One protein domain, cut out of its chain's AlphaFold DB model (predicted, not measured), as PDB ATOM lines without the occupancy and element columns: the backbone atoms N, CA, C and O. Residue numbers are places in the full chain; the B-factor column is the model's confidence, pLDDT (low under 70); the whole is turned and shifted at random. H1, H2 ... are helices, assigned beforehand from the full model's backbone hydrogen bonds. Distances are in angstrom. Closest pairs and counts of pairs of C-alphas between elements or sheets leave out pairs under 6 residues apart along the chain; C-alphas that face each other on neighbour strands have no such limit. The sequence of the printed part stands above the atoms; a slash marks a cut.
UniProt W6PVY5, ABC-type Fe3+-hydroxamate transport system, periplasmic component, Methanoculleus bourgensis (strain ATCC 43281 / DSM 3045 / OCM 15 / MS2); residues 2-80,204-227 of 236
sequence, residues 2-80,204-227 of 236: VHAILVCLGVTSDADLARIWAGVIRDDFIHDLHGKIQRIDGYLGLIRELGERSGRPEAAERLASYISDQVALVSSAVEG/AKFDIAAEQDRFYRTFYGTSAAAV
ATOM      1  N   VAL A   2     180.780 145.803 161.281       89.00
ATOM      2  CA  VAL A   2     181.435 146.152 159.995       89.00
ATOM      3  C   VAL A   2     181.888 144.918 159.207       89.00
ATOM      4  O   VAL A   2     181.478 144.738 158.070       89.00
ATOM      5  N   HIS A   3     182.641 144.006 159.832       90.56
ATOM      6  CA  HIS A   3     183.082 142.772 159.170       90.56
ATOM      7  C   HIS A   3     181.906 141.911 158.660       90.56
ATOM      8  O   HIS A   3     181.957 141.419 157.544       90.56
ATOM      9  N   ALA A   4     180.816 141.780 159.423       92.19
ATOM     10  CA  ALA A   4     179.649 141.005 158.988       92.19
ATOM     11  C   ALA A   4     178.984 141.609 157.739       92.19
ATOM     12  O   ALA A   4     178.595 140.872 156.841       92.19
ATOM     13  N   ILE A   5     178.908 142.944 157.663       94.69
ATOM     14  CA  ILE A   5     178.444 143.646 156.460       94.69
ATOM     15  C   ILE A   5     179.392 143.348 155.298       94.69
ATOM     16  O   ILE A   5     178.943 142.873 154.264       94.69
ATOM     17  N   LEU A   6     180.701 143.552 155.484       94.44
ATOM     18  CA  LEU A   6     181.708 143.336 154.440       94.44
ATOM     19  C   LEU A   6     181.698 141.898 153.891       94.44
ATOM     20  O   LEU A   6     181.849 141.718 152.685       94.44
ATOM     21  N   VAL A   7     181.442 140.888 154.729       94.00
ATOM     22  CA  VAL A   7     181.244 139.500 154.274       94.00
ATOM     23  C   VAL A   7     180.041 139.395 153.333       94.00
ATOM     24  O   VAL A   7     180.189 138.836 152.251       94.00
ATOM     25  N   CYS A   8     178.888 139.983 153.678       95.69
ATOM     26  CA  CYS A   8     177.718 140.018 152.785       95.69
ATOM     27  C   CYS A   8     177.969 140.807 151.488       95.69
ATOM     28  O   CYS A   8     177.302 140.568 150.485       95.69
ATOM     29  N   LEU A   9     178.926 141.742 151.490       96.31
ATOM     30  CA  LEU A   9     179.360 142.446 150.279       96.31
ATOM     31  C   LEU A   9     180.323 141.605 149.422       96.31
ATOM     32  O   LEU A   9     180.670 142.015 148.319       96.31
ATOM     33  N   GLY A  10     180.771 140.439 149.894       93.69
ATOM     34  CA  GLY A  10     181.751 139.604 149.199       93.69
ATOM     35  C   GLY A  10     183.201 140.043 149.421       93.69
ATOM     36  O   GLY A  10     184.064 139.797 148.573       93.69
ATOM     37  N   VAL A  11     183.499 140.725 150.533       91.25
ATOM     38  CA  VAL A  11     184.880 140.932 150.990       91.25
ATOM     39  C   VAL A  11     185.331 139.692 151.756       91.25
ATOM     40  O   VAL A  11     184.888 139.448 152.874       91.25
ATOM     41  N   THR A  12     186.221 138.911 151.151       81.00
ATOM     42  CA  THR A  12     186.695 137.628 151.703       81.00
ATOM     43  C   THR A  12     188.189 137.612 152.028       81.00
ATOM     44  O   THR A  12     188.656 136.694 152.695       81.00
ATOM     45  N   SER A  13     188.945 138.619 151.579       86.81
ATOM     46  CA  SER A  13     190.387 138.739 151.809       86.81
ATOM     47  C   SER A  13     190.686 139.482 153.113       86.81
ATOM     48  O   SER A  13     190.263 140.628 153.284       86.81
ATOM     49  N   ASP A  14     191.495 138.878 153.989       83.62
ATOM     50  CA  ASP A  14     191.987 139.515 155.220       83.62
ATOM     51  C   ASP A  14     192.741 140.824 154.936       83.62
ATOM     52  O   ASP A  14     192.648 141.781 155.705       83.62
ATOM     53  N   ALA A  15     193.441 140.909 153.799       84.50
ATOM     54  CA  ALA A  15     194.165 142.113 153.397       84.50
ATOM     55  C   ALA A  15     193.219 143.263 153.013       84.50
ATOM     56  O   ALA A  15     193.498 144.425 153.323       84.50
ATOM     57  N   ASP A  16     192.095 142.959 152.357       83.94
ATOM     58  CA  ASP A  16     191.076 143.964 152.036       83.94
ATOM     59  C   ASP A  16     190.339 144.407 153.301       83.94
ATOM     60  O   ASP A  16     190.160 145.605 153.520       83.94
ATOM     61  N   LEU A  17     189.988 143.460 154.176       85.69
ATOM     62  CA  LEU A  17     189.384 143.751 155.476       85.69
ATOM     63  C   LEU A  17     190.280 144.669 156.310       85.69
ATOM     64  O   LEU A  17     189.803 145.688 156.808       85.69
ATOM     65  N   ALA A  18     191.574 144.357 156.425       84.81
ATOM     66  CA  ALA A  18     192.531 145.177 157.164       84.81
ATOM     67  C   ALA A  18     192.651 146.593 156.580       84.81
ATOM     68  O   ALA A  18     192.678 147.570 157.329       84.81
ATOM     69  N   ARG A  19     192.663 146.725 155.246       84.94
ATOM     70  CA  ARG A  19     192.725 148.027 154.565       84.94
ATOM     71  C   ARG A  19     191.483 148.874 154.838       84.94
ATOM     72  O   ARG A  19     191.615 150.054 155.157       84.94
ATOM     73  N   ILE A  20     190.295 148.272 154.752       84.38
ATOM     74  CA  ILE A  20     189.019 148.948 155.025       84.38
ATOM     75  C   ILE A  20     188.947 149.358 156.499       84.38
ATOM     76  O   ILE A  20     188.618 150.504 156.799       84.38
ATOM     77  N   TRP A  21     189.330 148.467 157.418       81.31
ATOM     78  CA  TRP A  21     189.404 148.773 158.850       81.31
ATOM     79  C   TRP A  21     190.361 149.925 159.156       81.31
ATOM     80  O   TRP A  21     190.016 150.813 159.933       81.31
ATOM     81  N   ALA A  22     191.528 149.964 158.511       80.75
ATOM     82  CA  ALA A  22     192.473 151.062 158.671       80.75
ATOM     83  C   ALA A  22     191.918 152.403 158.160       80.75
ATOM     84  O   ALA A  22     192.323 153.448 158.662       80.75
ATOM     85  N   GLY A  23     191.030 152.401 157.160       76.94
ATOM     86  CA  GLY A  23     190.302 153.600 156.724       76.94
ATOM     87  C   GLY A  23     189.240 154.026 157.740       76.94
ATOM     88  O   GLY A  23     189.228 155.166 158.184       76.94
ATOM     89  N   VAL A  24     188.417 153.076 158.193       75.69
ATOM     90  CA  VAL A  24     187.368 153.281 159.209       75.69
ATOM     91  C   VAL A  24     187.921 153.883 160.508       75.69
ATOM     92  O   VAL A  24     187.298 154.767 161.086       75.69
ATOM     93  N   ILE A  25     189.091 153.439 160.973       76.38
ATOM     94  CA  ILE A  25     189.698 153.948 162.215       76.38
ATOM     95  C   ILE A  25     190.216 155.387 162.063       76.38
ATOM     96  O   ILE A  25     190.222 156.134 163.037       76.38
ATOM     97  N   ARG A  26     190.664 155.783 160.865       69.31
ATOM     98  CA  ARG A  26     191.292 157.093 160.636       69.31
ATOM     99  C   ARG A  26     190.294 158.249 160.512       69.31
ATOM    100  O   ARG A  26     190.670 159.374 160.817       69.31
ATOM    101  N   ASP A  27     189.051 157.974 160.124       66.00
ATOM    102  CA  ASP A  27     188.113 159.008 159.657       66.00
ATOM    103  C   ASP A  27     187.070 159.468 160.699       66.00
ATOM    104  O   ASP A  27     185.991 159.905 160.317       66.00
ATOM    105  N   ASP A  28     187.307 159.304 162.007       64.69
ATOM    106  CA  ASP A  28     186.309 159.537 163.088       64.69
ATOM    107  C   ASP A  28     184.971 158.773 162.907       64.69
ATOM    108  O   ASP A  28     184.024 158.878 163.682       64.69
ATOM    109  N   PHE A  29     184.915 157.893 161.905       70.31
ATOM    110  CA  PHE A  29     183.763 157.088 161.519       70.31
ATOM    111  C   PHE A  29     183.284 156.183 162.657       70.31
ATOM    112  O   PHE A  29     182.112 155.822 162.712       70.31
ATOM    113  N   ILE A  30     184.171 155.835 163.596       68.31
ATOM    114  CA  ILE A  30     183.835 155.071 164.804       68.31
ATOM    115  C   ILE A  30     182.866 155.843 165.707       68.31
ATOM    116  O   ILE A  30     181.988 155.217 166.309       68.31
ATOM    117  N   HIS A  31     182.999 157.169 165.795       67.81
ATOM    118  CA  HIS A  31     182.144 158.001 166.634       67.81
ATOM    119  C   HIS A  31     180.686 157.950 166.144       67.81
ATOM    120  O   HIS A  31     179.773 157.643 166.914       67.81
ATOM    121  N   ASP A  32     180.481 158.100 164.835       77.38
ATOM    122  CA  ASP A  32     179.149 158.070 164.218       77.38
ATOM    123  C   ASP A  32     178.603 156.652 164.012       77.38
ATOM    124  O   ASP A  32     177.385 156.444 163.947       77.38
ATOM    125  N   LEU A  33     179.487 155.648 163.945       80.00
ATOM    126  CA  LEU A  33     179.106 154.248 163.779       80.00
ATOM    127  C   LEU A  33     178.142 153.808 164.877       80.00
ATOM    128  O   LEU A  33     177.188 153.099 164.577       80.00
ATOM    129  N   HIS A  34     178.361 154.236 166.128       79.38
ATOM    130  CA  HIS A  34     177.510 153.828 167.241       79.38
ATOM    131  C   HIS A  34     176.058 154.278 167.070       79.38
ATOM    132  O   HIS A  34     175.168 153.490 167.366       79.38
ATOM    133  N   GLY A  35     175.817 155.492 166.569       78.12
ATOM    134  CA  GLY A  35     174.466 155.980 166.286       78.12
ATOM    135  C   GLY A  35     173.843 155.273 165.083       78.12
ATOM    136  O   GLY A  35     172.720 154.778 165.170       78.12
ATOM    137  N   LYS A  36     174.606 155.141 163.984       82.25
ATOM    138  CA  LYS A  36     174.147 154.487 162.744       82.25
ATOM    139  C   LYS A  36     173.661 153.057 162.991       82.25
ATOM    140  O   LYS A  36     172.648 152.653 162.440       82.25
ATOM    141  N   ILE A  37     174.342 152.296 163.846       85.75
ATOM    142  CA  ILE A  37     173.989 150.893 164.108       85.75
ATOM    143  C   ILE A  37     172.788 150.693 165.043       85.75
ATOM    144  O   ILE A  37     172.369 149.548 165.189       85.75
ATOM    145  N   GLN A  38     172.274 151.739 165.704       88.12
ATOM    146  CA  GLN A  38     171.108 151.607 166.592       88.12
ATOM    147  C   GLN A  38     169.769 151.786 165.874       88.12
ATOM    148  O   GLN A  38     168.742 151.472 166.463       88.12
ATOM    149  N   ARG A  39     169.759 152.248 164.615       92.38
ATOM    150  CA  ARG A  39     168.530 152.492 163.844       92.38
ATOM    151  C   ARG A  39     168.563 151.766 162.502       92.38
ATOM    152  O   ARG A  39     169.627 151.671 161.892       92.38
ATOM    153  N   ILE A  40     167.410 151.304 162.014       95.06
ATOM    154  CA  ILE A  40     167.308 150.593 160.722       95.06
ATOM    155  C   ILE A  40     167.847 151.453 159.568       95.06
ATOM    156  O   ILE A  40     168.755 151.018 158.857       95.06
ATOM    157  N   ASP A  41     167.382 152.697 159.431       94.12
ATOM    158  CA  ASP A  41     167.822 153.599 158.354       94.12
ATOM    159  C   ASP A  41     169.317 153.925 158.444       94.12
ATOM    160  O   ASP A  41     170.033 153.945 157.438       94.12
ATOM    161  N   GLY A  42     169.816 154.111 159.670       93.88
ATOM    162  CA  GLY A  42     171.240 154.309 159.934       93.88
ATOM    163  C   GLY A  42     172.077 153.103 159.500       93.88
ATOM    164  O   GLY A  42     173.147 153.272 158.910       93.88
ATOM    165  N   TYR A  43     171.571 151.886 159.721       95.50
ATOM    166  CA  TYR A  43     172.218 150.647 159.302       95.50
ATOM    167  C   TYR A  43     172.256 150.514 157.774       95.50
ATOM    168  O   TYR A  43     173.285 150.134 157.217       95.50
ATOM    169  N   LEU A  44     171.172 150.875 157.078       96.56
ATOM    170  CA  LEU A  44     171.131 150.898 155.611       96.56
ATOM    171  C   LEU A  44     172.132 151.908 155.032       96.56
ATOM    172  O   LEU A  44     172.857 151.590 154.088       96.56
ATOM    173  N   GLY A  45     172.226 153.102 155.624       95.19
ATOM    174  CA  GLY A  45     173.241 154.094 155.261       95.19
ATOM    175  C   GLY A  45     174.667 153.574 155.469       95.19
ATOM    176  O   GLY A  45     175.523 153.733 154.598       95.19
ATOM    177  N   LEU A  46     174.909 152.876 156.582       94.06
ATOM    178  CA  LEU A  46     176.195 152.246 156.878       94.06
ATOM    179  C   LEU A  46     176.582 151.180 155.840       94.06
ATOM    180  O   LEU A  46     177.748 151.118 155.447       94.06
ATOM    181  N   ILE A  47     175.638 150.348 155.388       96.31
ATOM    182  CA  ILE A  47     175.894 149.353 154.334       96.31
ATOM    183  C   ILE A  47     176.406 150.042 153.068       96.31
ATOM    184  O   ILE A  47     177.436 149.632 152.533       96.31
ATOM    185  N   ARG A  48     175.719 151.098 152.620       96.56
ATOM    186  CA  ARG A  48     176.089 151.851 151.412       96.56
ATOM    187  C   ARG A  48     177.464 152.496 151.546       96.56
ATOM    188  O   ARG A  48     178.302 152.327 150.668       96.56
ATOM    189  N   GLU A  49     177.742 153.133 152.683       93.19
ATOM    190  CA  GLU A  49     179.047 153.750 152.937       93.19
ATOM    191  C   GLU A  49     180.192 152.719 152.941       93.19
ATOM    192  O   GLU A  49     181.257 152.952 152.366       93.19
ATOM    193  N   LEU A  50     179.978 151.544 153.544       92.69
ATOM    194  CA  LEU A  50     180.948 150.447 153.487       92.69
ATOM    195  C   LEU A  50     181.089 149.870 152.071       92.69
ATOM    196  O   LEU A  50     182.180 149.430 151.706       92.69
ATOM    197  N   GLY A  51     180.028 149.902 151.265       95.12
ATOM    198  CA  GLY A  51     180.059 149.604 149.834       95.12
ATOM    199  C   GLY A  51     181.039 150.490 149.082       95.12
ATOM    200  O   GLY A  51     181.966 149.971 148.464       95.12
ATOM    201  N   GLU A  52     180.895 151.807 149.211       93.31
ATOM    202  CA  GLU A  52     181.803 152.781 148.592       93.31
ATOM    203  C   GLU A  52     183.255 152.559 149.038       93.31
ATOM    204  O   GLU A  52     184.159 152.383 148.221       93.31
ATOM    205  N   ARG A  53     183.483 152.449 150.354       89.88
ATOM    206  CA  ARG A  53     184.828 152.262 150.932       89.88
ATOM    207  C   ARG A  53     185.491 150.943 150.528       89.88
ATOM    208  O   ARG A  53     186.717 150.858 150.496       89.88
ATOM    209  N   SER A  54     184.699 149.906 150.260       91.69
ATOM    210  CA  SER A  54     185.197 148.587 149.854       91.69
ATOM    211  C   SER A  54     185.274 148.398 148.336       91.69
ATOM    212  O   SER A  54     185.651 147.307 147.897       91.69
ATOM    213  N   GLY A  55     184.934 149.429 147.548       93.69
ATOM    214  CA  GLY A  55     184.876 149.361 146.085       93.69
ATOM    215  C   GLY A  55     183.773 148.433 145.571       93.69
ATOM    216  O   GLY A  55     183.929 147.806 144.526       93.69
ATOM    217  N   ARG A  56     182.686 148.277 146.337       96.56
ATOM    218  CA  ARG A  56     181.571 147.358 146.062       96.56
ATOM    219  C   ARG A  56     180.190 148.030 146.211       96.56
ATOM    220  O   ARG A  56     179.321 147.472 146.889       96.56
ATOM    221  N   PRO A  57     179.946 149.194 145.583       97.62
ATOM    222  CA  PRO A  57     178.688 149.931 145.734       97.62
ATOM    223  C   PRO A  57     177.467 149.126 145.270       97.62
ATOM    224  O   PRO A  57     176.452 149.086 145.958       97.62
ATOM    225  N   GLU A  58     177.580 148.376 144.171       98.31
ATOM    226  CA  GLU A  58     176.478 147.544 143.671       98.31
ATOM    227  C   GLU A  58     176.099 146.414 144.636       98.31
ATOM    228  O   GLU A  58     174.922 146.099 144.800       98.31
ATOM    229  N   ALA A  59     177.084 145.785 145.289       97.94
ATOM    230  CA  ALA A  59     176.813 144.748 146.284       97.94
ATOM    231  C   ALA A  59     176.132 145.334 147.524       97.94
ATOM    232  O   ALA A  59     175.224 144.715 148.078       97.94
ATOM    233  N   ALA A  60     176.549 146.535 147.926       98.25
ATOM    234  CA  ALA A  60     175.935 147.246 149.032       98.25
ATOM    235  C   ALA A  60     174.498 147.652 148.721       98.25
ATOM    236  O   ALA A  60     173.634 147.440 149.568       98.25
ATOM    237  N   GLU A  61     174.212 148.138 147.511       98.56
ATOM    238  CA  GLU A  61     172.841 148.481 147.136       98.56
ATOM    239  C   GLU A  61     171.946 147.242 147.069       98.56
ATOM    240  O   GLU A  61     170.831 147.277 147.582       98.56
ATOM    241  N   ARG A  62     172.444 146.110 146.549       98.56
ATOM    242  CA  ARG A  62     171.695 144.840 146.582       98.56
ATOM    243  C   ARG A  62     171.333 144.420 148.007       98.56
ATOM    244  O   ARG A  62     170.198 144.018 148.247       98.56
ATOM    245  N   LEU A  63     172.276 144.507 148.950       98.62
ATOM    246  CA  LEU A  63     172.022 144.165 150.352       98.62
ATOM    247  C   LEU A  63     171.063 145.161 151.020       98.62
ATOM    248  O   LEU A  63     170.132 144.746 151.707       98.62
ATOM    249  N   ALA A  64     171.277 146.462 150.821       98.44
ATOM    250  CA  ALA A  64     170.442 147.504 151.408       98.44
ATOM    251  C   ALA A  64     169.002 147.443 150.877       98.44
ATOM    252  O   ALA A  64     168.066 147.508 151.670       98.44
ATOM    253  N   SER A  65     168.827 147.250 149.566       98.56
ATOM    254  CA  SER A  65     167.516 147.067 148.934       98.56
ATOM    255  C   SER A  65     166.816 145.816 149.460       98.56
ATOM    256  O   SER A  65     165.682 145.909 149.912       98.56
ATOM    257  N   TYR A  66     167.512 144.674 149.531       98.62
ATOM    258  CA  TYR A  66     166.949 143.447 150.105       98.62
ATOM    259  C   TYR A  66     166.402 143.669 151.519       98.62
ATOM    260  O   TYR A  66     165.281 143.269 151.829       98.62
ATOM    261  N   ILE A  67     167.199 144.299 152.387       98.31
ATOM    262  CA  ILE A  67     166.802 144.561 153.771       98.31
ATOM    263  C   ILE A  67     165.624 145.536 153.810       98.31
ATOM    264  O   ILE A  67     164.663 145.289 154.535       98.31
ATOM    265  N   SER A  68     165.675 146.614 153.025       98.31
ATOM    266  CA  SER A  68     164.598 147.601 152.937       98.31
ATOM    267  C   SER A  68     163.277 146.965 152.494       98.31
ATOM    268  O   SER A  68     162.238 147.238 153.092       98.31
ATOM    269  N   ASP A  69     163.315 146.069 151.506       98.25
ATOM    270  CA  ASP A  69     162.135 145.354 151.018       98.25
ATOM    271  C   ASP A  69     161.539 144.446 152.101       98.25
ATOM    272  O   ASP A  69     160.328 144.436 152.306       98.25
ATOM    273  N   GLN A  70     162.375 143.713 152.847       98.19
ATOM    274  CA  GLN A  70     161.905 142.885 153.964       98.19
ATOM    275  C   GLN A  70     161.299 143.728 155.096       98.19
ATOM    276  O   GLN A  70     160.241 143.383 155.622       98.19
ATOM    277  N   VAL A  71     161.921 144.861 155.444       98.19
ATOM    278  CA  VAL A  71     161.374 145.801 156.436       98.19
ATOM    279  C   VAL A  71     160.010 146.327 155.985       98.19
ATOM    280  O   VAL A  71     159.075 146.359 156.788       98.19
ATOM    281  N   ALA A  72     159.862 146.692 154.709       97.94
ATOM    282  CA  ALA A  72     158.596 147.159 154.148       97.94
ATOM    283  C   ALA A  72     157.516 146.063 154.153       97.94
ATOM    284  O   ALA A  72     156.367 146.337 154.511       97.94
ATOM    285  N   LEU A  73     157.880 144.819 153.817       97.94
ATOM    286  CA  LEU A  73     156.972 143.669 153.861       97.94
ATOM    287  C   LEU A  73     156.453 143.411 155.278       97.94
ATOM    288  O   LEU A  73     155.245 143.273 155.474       97.94
ATOM    289  N   VAL A  74     157.349 143.393 156.267       98.31
ATOM    290  CA  VAL A  74     156.979 143.233 157.680       98.31
ATOM    291  C   VAL A  74     156.093 144.384 158.140       98.31
ATOM    292  O   VAL A  74     155.022 144.132 158.689       98.31
ATOM    293  N   SER A  75     156.490 145.627 157.859       96.50
ATOM    294  CA  SER A  75     155.742 146.821 158.276       96.50
ATOM    295  C   SER A  75     154.319 146.821 157.714       96.50
ATOM    296  O   SER A  75     153.368 147.072 158.448       96.50
ATOM    297  N   SER A  76     154.163 146.454 156.439       97.62
ATOM    298  CA  SER A  76     152.852 146.342 155.785       97.62
ATOM    299  C   SER A  76     152.006 145.216 156.390       97.62
ATOM    300  O   SER A  76     150.801 145.364 156.589       97.62
ATOM    301  N   ALA A  77     152.620 144.075 156.721       98.06
ATOM    302  CA  ALA A  77     151.905 142.944 157.305       98.06
ATOM    303  C   ALA A  77     151.317 143.279 158.686       98.06
ATOM    304  O   ALA A  77     150.187 142.879 158.985       98.06
ATOM    305  N   VAL A  78     152.062 144.029 159.505       98.19
ATOM    306  CA  VAL A  78     151.689 144.377 160.888       98.19
ATOM    307  C   VAL A  78     150.957 145.717 161.010       98.19
ATOM    308  O   VAL A  78     150.605 146.133 162.116       98.19
ATOM    309  N   GLU A  79     150.692 146.397 159.894       97.12
ATOM    310  CA  GLU A  79     149.964 147.661 159.890       97.12
ATOM    311  C   GLU A  79     148.552 147.492 160.480       97.12
ATOM    312  O   GLU A  79     147.796 146.568 160.139       97.12
ATOM    313  N   GLY A  80     148.212 148.390 161.410       96.38
ATOM    314  CA  GLY A  80     146.941 148.389 162.135       96.38
ATOM    315  C   GLY A  80     146.795 147.290 163.195       96.38
ATOM    316  O   GLY A  80     145.753 147.220 163.846       96.38
ATOM    317  N   ALA A 204     151.279 138.131 159.990       95.06
ATOM    318  CA  ALA A 204     152.682 137.990 159.611       95.06
ATOM    319  C   ALA A 204     153.050 136.514 159.350       95.06
ATOM    320  O   ALA A 204     153.824 135.901 160.083       95.06
ATOM    321  N   LYS A 205     152.466 135.923 158.300       93.69
ATOM    322  CA  LYS A 205     152.690 134.516 157.916       93.69
ATOM    323  C   LYS A 205     153.902 134.386 156.994       93.69
ATOM    324  O   LYS A 205     153.759 134.211 155.788       93.69
ATOM    325  N   PHE A 206     155.091 134.503 157.571       93.50
ATOM    326  CA  PHE A 206     156.350 134.363 156.844       93.50
ATOM    327  C   PHE A 206     156.906 132.942 156.964       93.50
ATOM    328  O   PHE A 206     156.957 132.379 158.058       93.50
ATOM    329  N   ASP A 207     157.378 132.376 155.851       94.81
ATOM    330  CA  ASP A 207     158.194 131.163 155.881       94.81
ATOM    331  C   ASP A 207     159.639 131.545 156.220       94.81
ATOM    332  O   ASP A 207     160.455 131.859 155.349       94.81
ATOM    333  N   ILE A 208     159.942 131.556 157.518       94.06
ATOM    334  CA  ILE A 208     161.259 131.961 158.014       94.06
ATOM    335  C   ILE A 208     162.377 131.023 157.543       94.06
ATOM    336  O   ILE A 208     163.508 131.469 157.364       94.06
ATOM    337  N   ALA A 209     162.081 129.740 157.312       93.44
ATOM    338  CA  ALA A 209     163.077 128.777 156.857       93.44
ATOM    339  C   ALA A 209     163.442 129.028 155.389       93.44
ATOM    340  O   ALA A 209     164.626 129.055 155.041       93.44
ATOM    341  N   ALA A 210     162.437 129.276 154.542       95.31
ATOM    342  CA  ALA A 210     162.657 129.655 153.151       95.31
ATOM    343  C   ALA A 210     163.392 130.999 153.036       95.31
ATOM    344  O   ALA A 210     164.337 131.120 152.254       95.31
ATOM    345  N   GLU A 211     163.009 131.993 153.842       96.06
ATOM    346  CA  GLU A 211     163.649 133.313 153.832       96.06
ATOM    347  C   GLU A 211     165.096 133.256 154.347       96.06
ATOM    348  O   GLU A 211     165.988 133.874 153.763       96.06
ATOM    349  N   GLN A 212     165.375 132.440 155.370       95.25
ATOM    350  CA  GLN A 212     166.744 132.187 155.820       95.25
ATOM    351  C   GLN A 212     167.587 131.544 154.709       95.25
ATOM    352  O   GLN A 212     168.700 132.003 154.449       95.25
ATOM    353  N   ASP A 213     167.089 130.506 154.031       95.44
ATOM    354  CA  ASP A 213     167.841 129.854 152.952       95.44
ATOM    355  C   ASP A 213     168.084 130.810 151.773       95.44
ATOM    356  O   ASP A 213     169.198 130.877 151.247       95.44
ATOM    357  N   ARG A 214     167.084 131.625 151.414       96.44
ATOM    358  CA  ARG A 214     167.213 132.681 150.400       96.44
ATOM    359  C   ARG A 214     168.297 133.690 150.771       96.44
ATOM    360  O   ARG A 214     169.157 133.979 149.933       96.44
ATOM    361  N   PHE A 215     168.297 134.190 152.006       97.06
ATOM    362  CA  PHE A 215     169.310 135.130 152.487       97.06
ATOM    363  C   PHE A 215     170.717 134.523 152.403       97.06
ATOM    364  O   PHE A 215     171.635 135.127 151.845       97.06
ATOM    365  N   TYR A 216     170.880 133.298 152.912       95.12
ATOM    366  CA  TYR A 216     172.169 132.609 152.952       95.12
ATOM    367  C   TYR A 216     172.719 132.338 151.547       95.12
ATOM    368  O   TYR A 216     173.893 132.613 151.282       95.12
ATOM    369  N   ARG A 217     171.880 131.889 150.609       95.56
ATOM    370  CA  ARG A 217     172.312 131.680 149.220       95.56
ATOM    371  C   ARG A 217     172.718 132.982 148.550       95.56
ATOM    372  O   ARG A 217     173.722 133.008 147.847       95.56
ATOM    373  N   THR A 218     171.959 134.049 148.790       96.00
ATOM    374  CA  THR A 218     172.171 135.347 148.138       96.00
ATOM    375  C   THR A 218     173.451 136.029 148.615       96.00
ATOM    376  O   THR A 218     174.213 136.531 147.792       96.00
ATOM    377  N   PHE A 219     173.707 136.039 149.928       96.12
ATOM    378  CA  PHE A 219     174.786 136.849 150.512       96.12
ATOM    379  C   PHE A 219     175.986 136.049 151.018       96.12
ATOM    380  O   PHE A 219     177.057 136.622 151.205       96.12
ATOM    381  N   TYR A 220     175.839 134.737 151.218       92.75
ATOM    382  CA  TYR A 220     176.926 133.863 151.671       92.75
ATOM    383  C   TYR A 220     177.290 132.762 150.672       92.75
ATOM    384  O   TYR A 220     178.276 132.060 150.887       92.75
ATOM    385  N   GLY A 221     176.521 132.588 149.591       92.81
ATOM    386  CA  GLY A 221     176.779 131.556 148.583       92.81
ATOM    387  C   GLY A 221     176.639 130.122 149.109       92.81
ATOM    388  O   GLY A 221     177.166 129.193 148.502       92.81
ATOM    389  N   THR A 222     175.949 129.926 150.235       92.25
ATOM    390  CA  THR A 222     175.731 128.616 150.870       92.25
ATOM    391  C   THR A 222     174.275 128.461 151.302       92.25
ATOM    392  O   THR A 222     173.541 129.443 151.352       92.25
ATOM    393  N   SER A 223     173.828 127.241 151.597       90.44
ATOM    394  CA  SER A 223     172.497 127.017 152.175       90.44
ATOM    395  C   SER A 223     172.507 127.246 153.683       90.44
ATOM    396  O   SER A 223     173.529 127.060 154.349       90.44
ATOM    397  N   ALA A 224     171.347 127.579 154.246       85.56
ATOM    398  CA  ALA A 224     171.205 127.705 155.697       85.56
ATOM    399  C   ALA A 224     171.519 126.378 156.415       85.56
ATOM    400  O   ALA A 224     172.194 126.358 157.441       85.56
ATOM    401  N   ALA A 225     171.097 125.253 155.830       83.81
ATOM    402  CA  ALA A 225     171.318 123.917 156.381       83.81
ATOM    403  C   ALA A 225     172.803 123.511 156.452       83.81
ATOM    404  O   ALA A 225     173.176 122.709 157.305       83.81
ATOM    405  N   ALA A 226     173.657 124.060 155.581       78.25
ATOM    406  CA  ALA A 226     175.094 123.791 155.601       78.25
ATOM    407  C   ALA A 226     175.823 124.504 156.755       78.25
ATOM    408  O   ALA A 226     176.984 124.205 157.034       78.25
ATOM    409  N   VAL A 227     175.151 125.437 157.433       72.88
ATOM    410  CA  VAL A 227     175.705 126.233 158.522       72.88
ATOM    411  C   VAL A 227     174.984 125.884 159.828       72.88
ATOM    412  O   VAL A 227     174.064 126.570 160.267       72.88
TER     413      VAL A 227
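What this domain is: This is residues 2 to 80 and 204 to 227 of the 236 residues of the protein "ABC-type Fe3+-hydroxamate transport system, periplasmic component" of Methanoculleus bourgensis (strain ATCC 43281 / DSM 3045 / OCM 15 / MS2) (UniProt W6PVY5). What is the main picture? A long helix, H5, lies side by side with H4 in a hairpin, and H3 folds back on part of H4; the short H1 crosses H4 at about a right angle and reaches the last residues of H6, which runs alongside H5 across a gap. H2 lies out at one end, near H1 and H4. How much is printed, and of what? The printed part has 103 residues with six named helices, H1 to H6 in that order, and no named strand, in the class all helix. How large is it? It is only just compact, close to loose, with a radius of gyration of the C-alphas of 15.1 A and spans of 45 by 34 by 21 A.

How they stand to each other: What do the first two helices meet? H1, residues 2 to 8, touches H4, residues 40 to 53, about perpendicular at 79 degrees; the closest C-alphas are those of Ile 5 and Ile 47, 6.6 A apart, and H4 touches H1 with residues 47 to 51 alone. H2, residues 14 to 26, is close to H4 but not clearly touching, with the C-alphas of Ile 20 and Arg 53 closest at 6.7 A. What else touches H4, the hub? H3, residues 29 to 36, forms a helical hairpin with residues 42 to 46 of H4, at a shallow tilt of 30 degrees, opposite ways, the closest C-alphas being those of Lys 36 and Gly 42, 4.0 A apart. H5, residues 57 to 77, forms another with H4, at a shallow tilt of 12 degrees, opposite ways, with the C-alphas of Gly 51 and Pro 57 closest at 4.3 A. Where is H6, residues 208 to 220? Its residues 219 to 220 alone touch H1, about perpendicular at 83 degrees, with the C-alphas of Cys 8 and Phe 219 closest at 4.9 A. It is close to H5 but not clearly touching, the closest C-alphas being those of Leu 63 and Phe 219, 7.8 A apart, and apart from H4.

Where its parts are: Where are the anchor points? H1 begins with C-alpha 2 at (181.435, 146.152, 159.995), and H6 ends with C-alpha 220 at (176.926, 133.863, 151.671). Which helices are longest? H5 spans 30.0 A from first to last C-alpha, H4 20.1 A, H2 18.4 A and H6 17.0 A. Are the backbones well formed? Every O i to N i+4 pair is within hydrogen-bond range in H1, H4, H5 and H6, against 8 of 9 in H2 and 2 of 4 in H3.

The domain as a whole: Where is the cut? Residues 81 to 203 are not printed, and C-alphas 80 and 204 are 12.1 A apart across the cut; the links that are printed whole are tight. Where is confidence low? Residues 26 to 28 and 30 to 31 are under 70, and residues 25 to 31, of which 29 to 31 belong to H3, stand free.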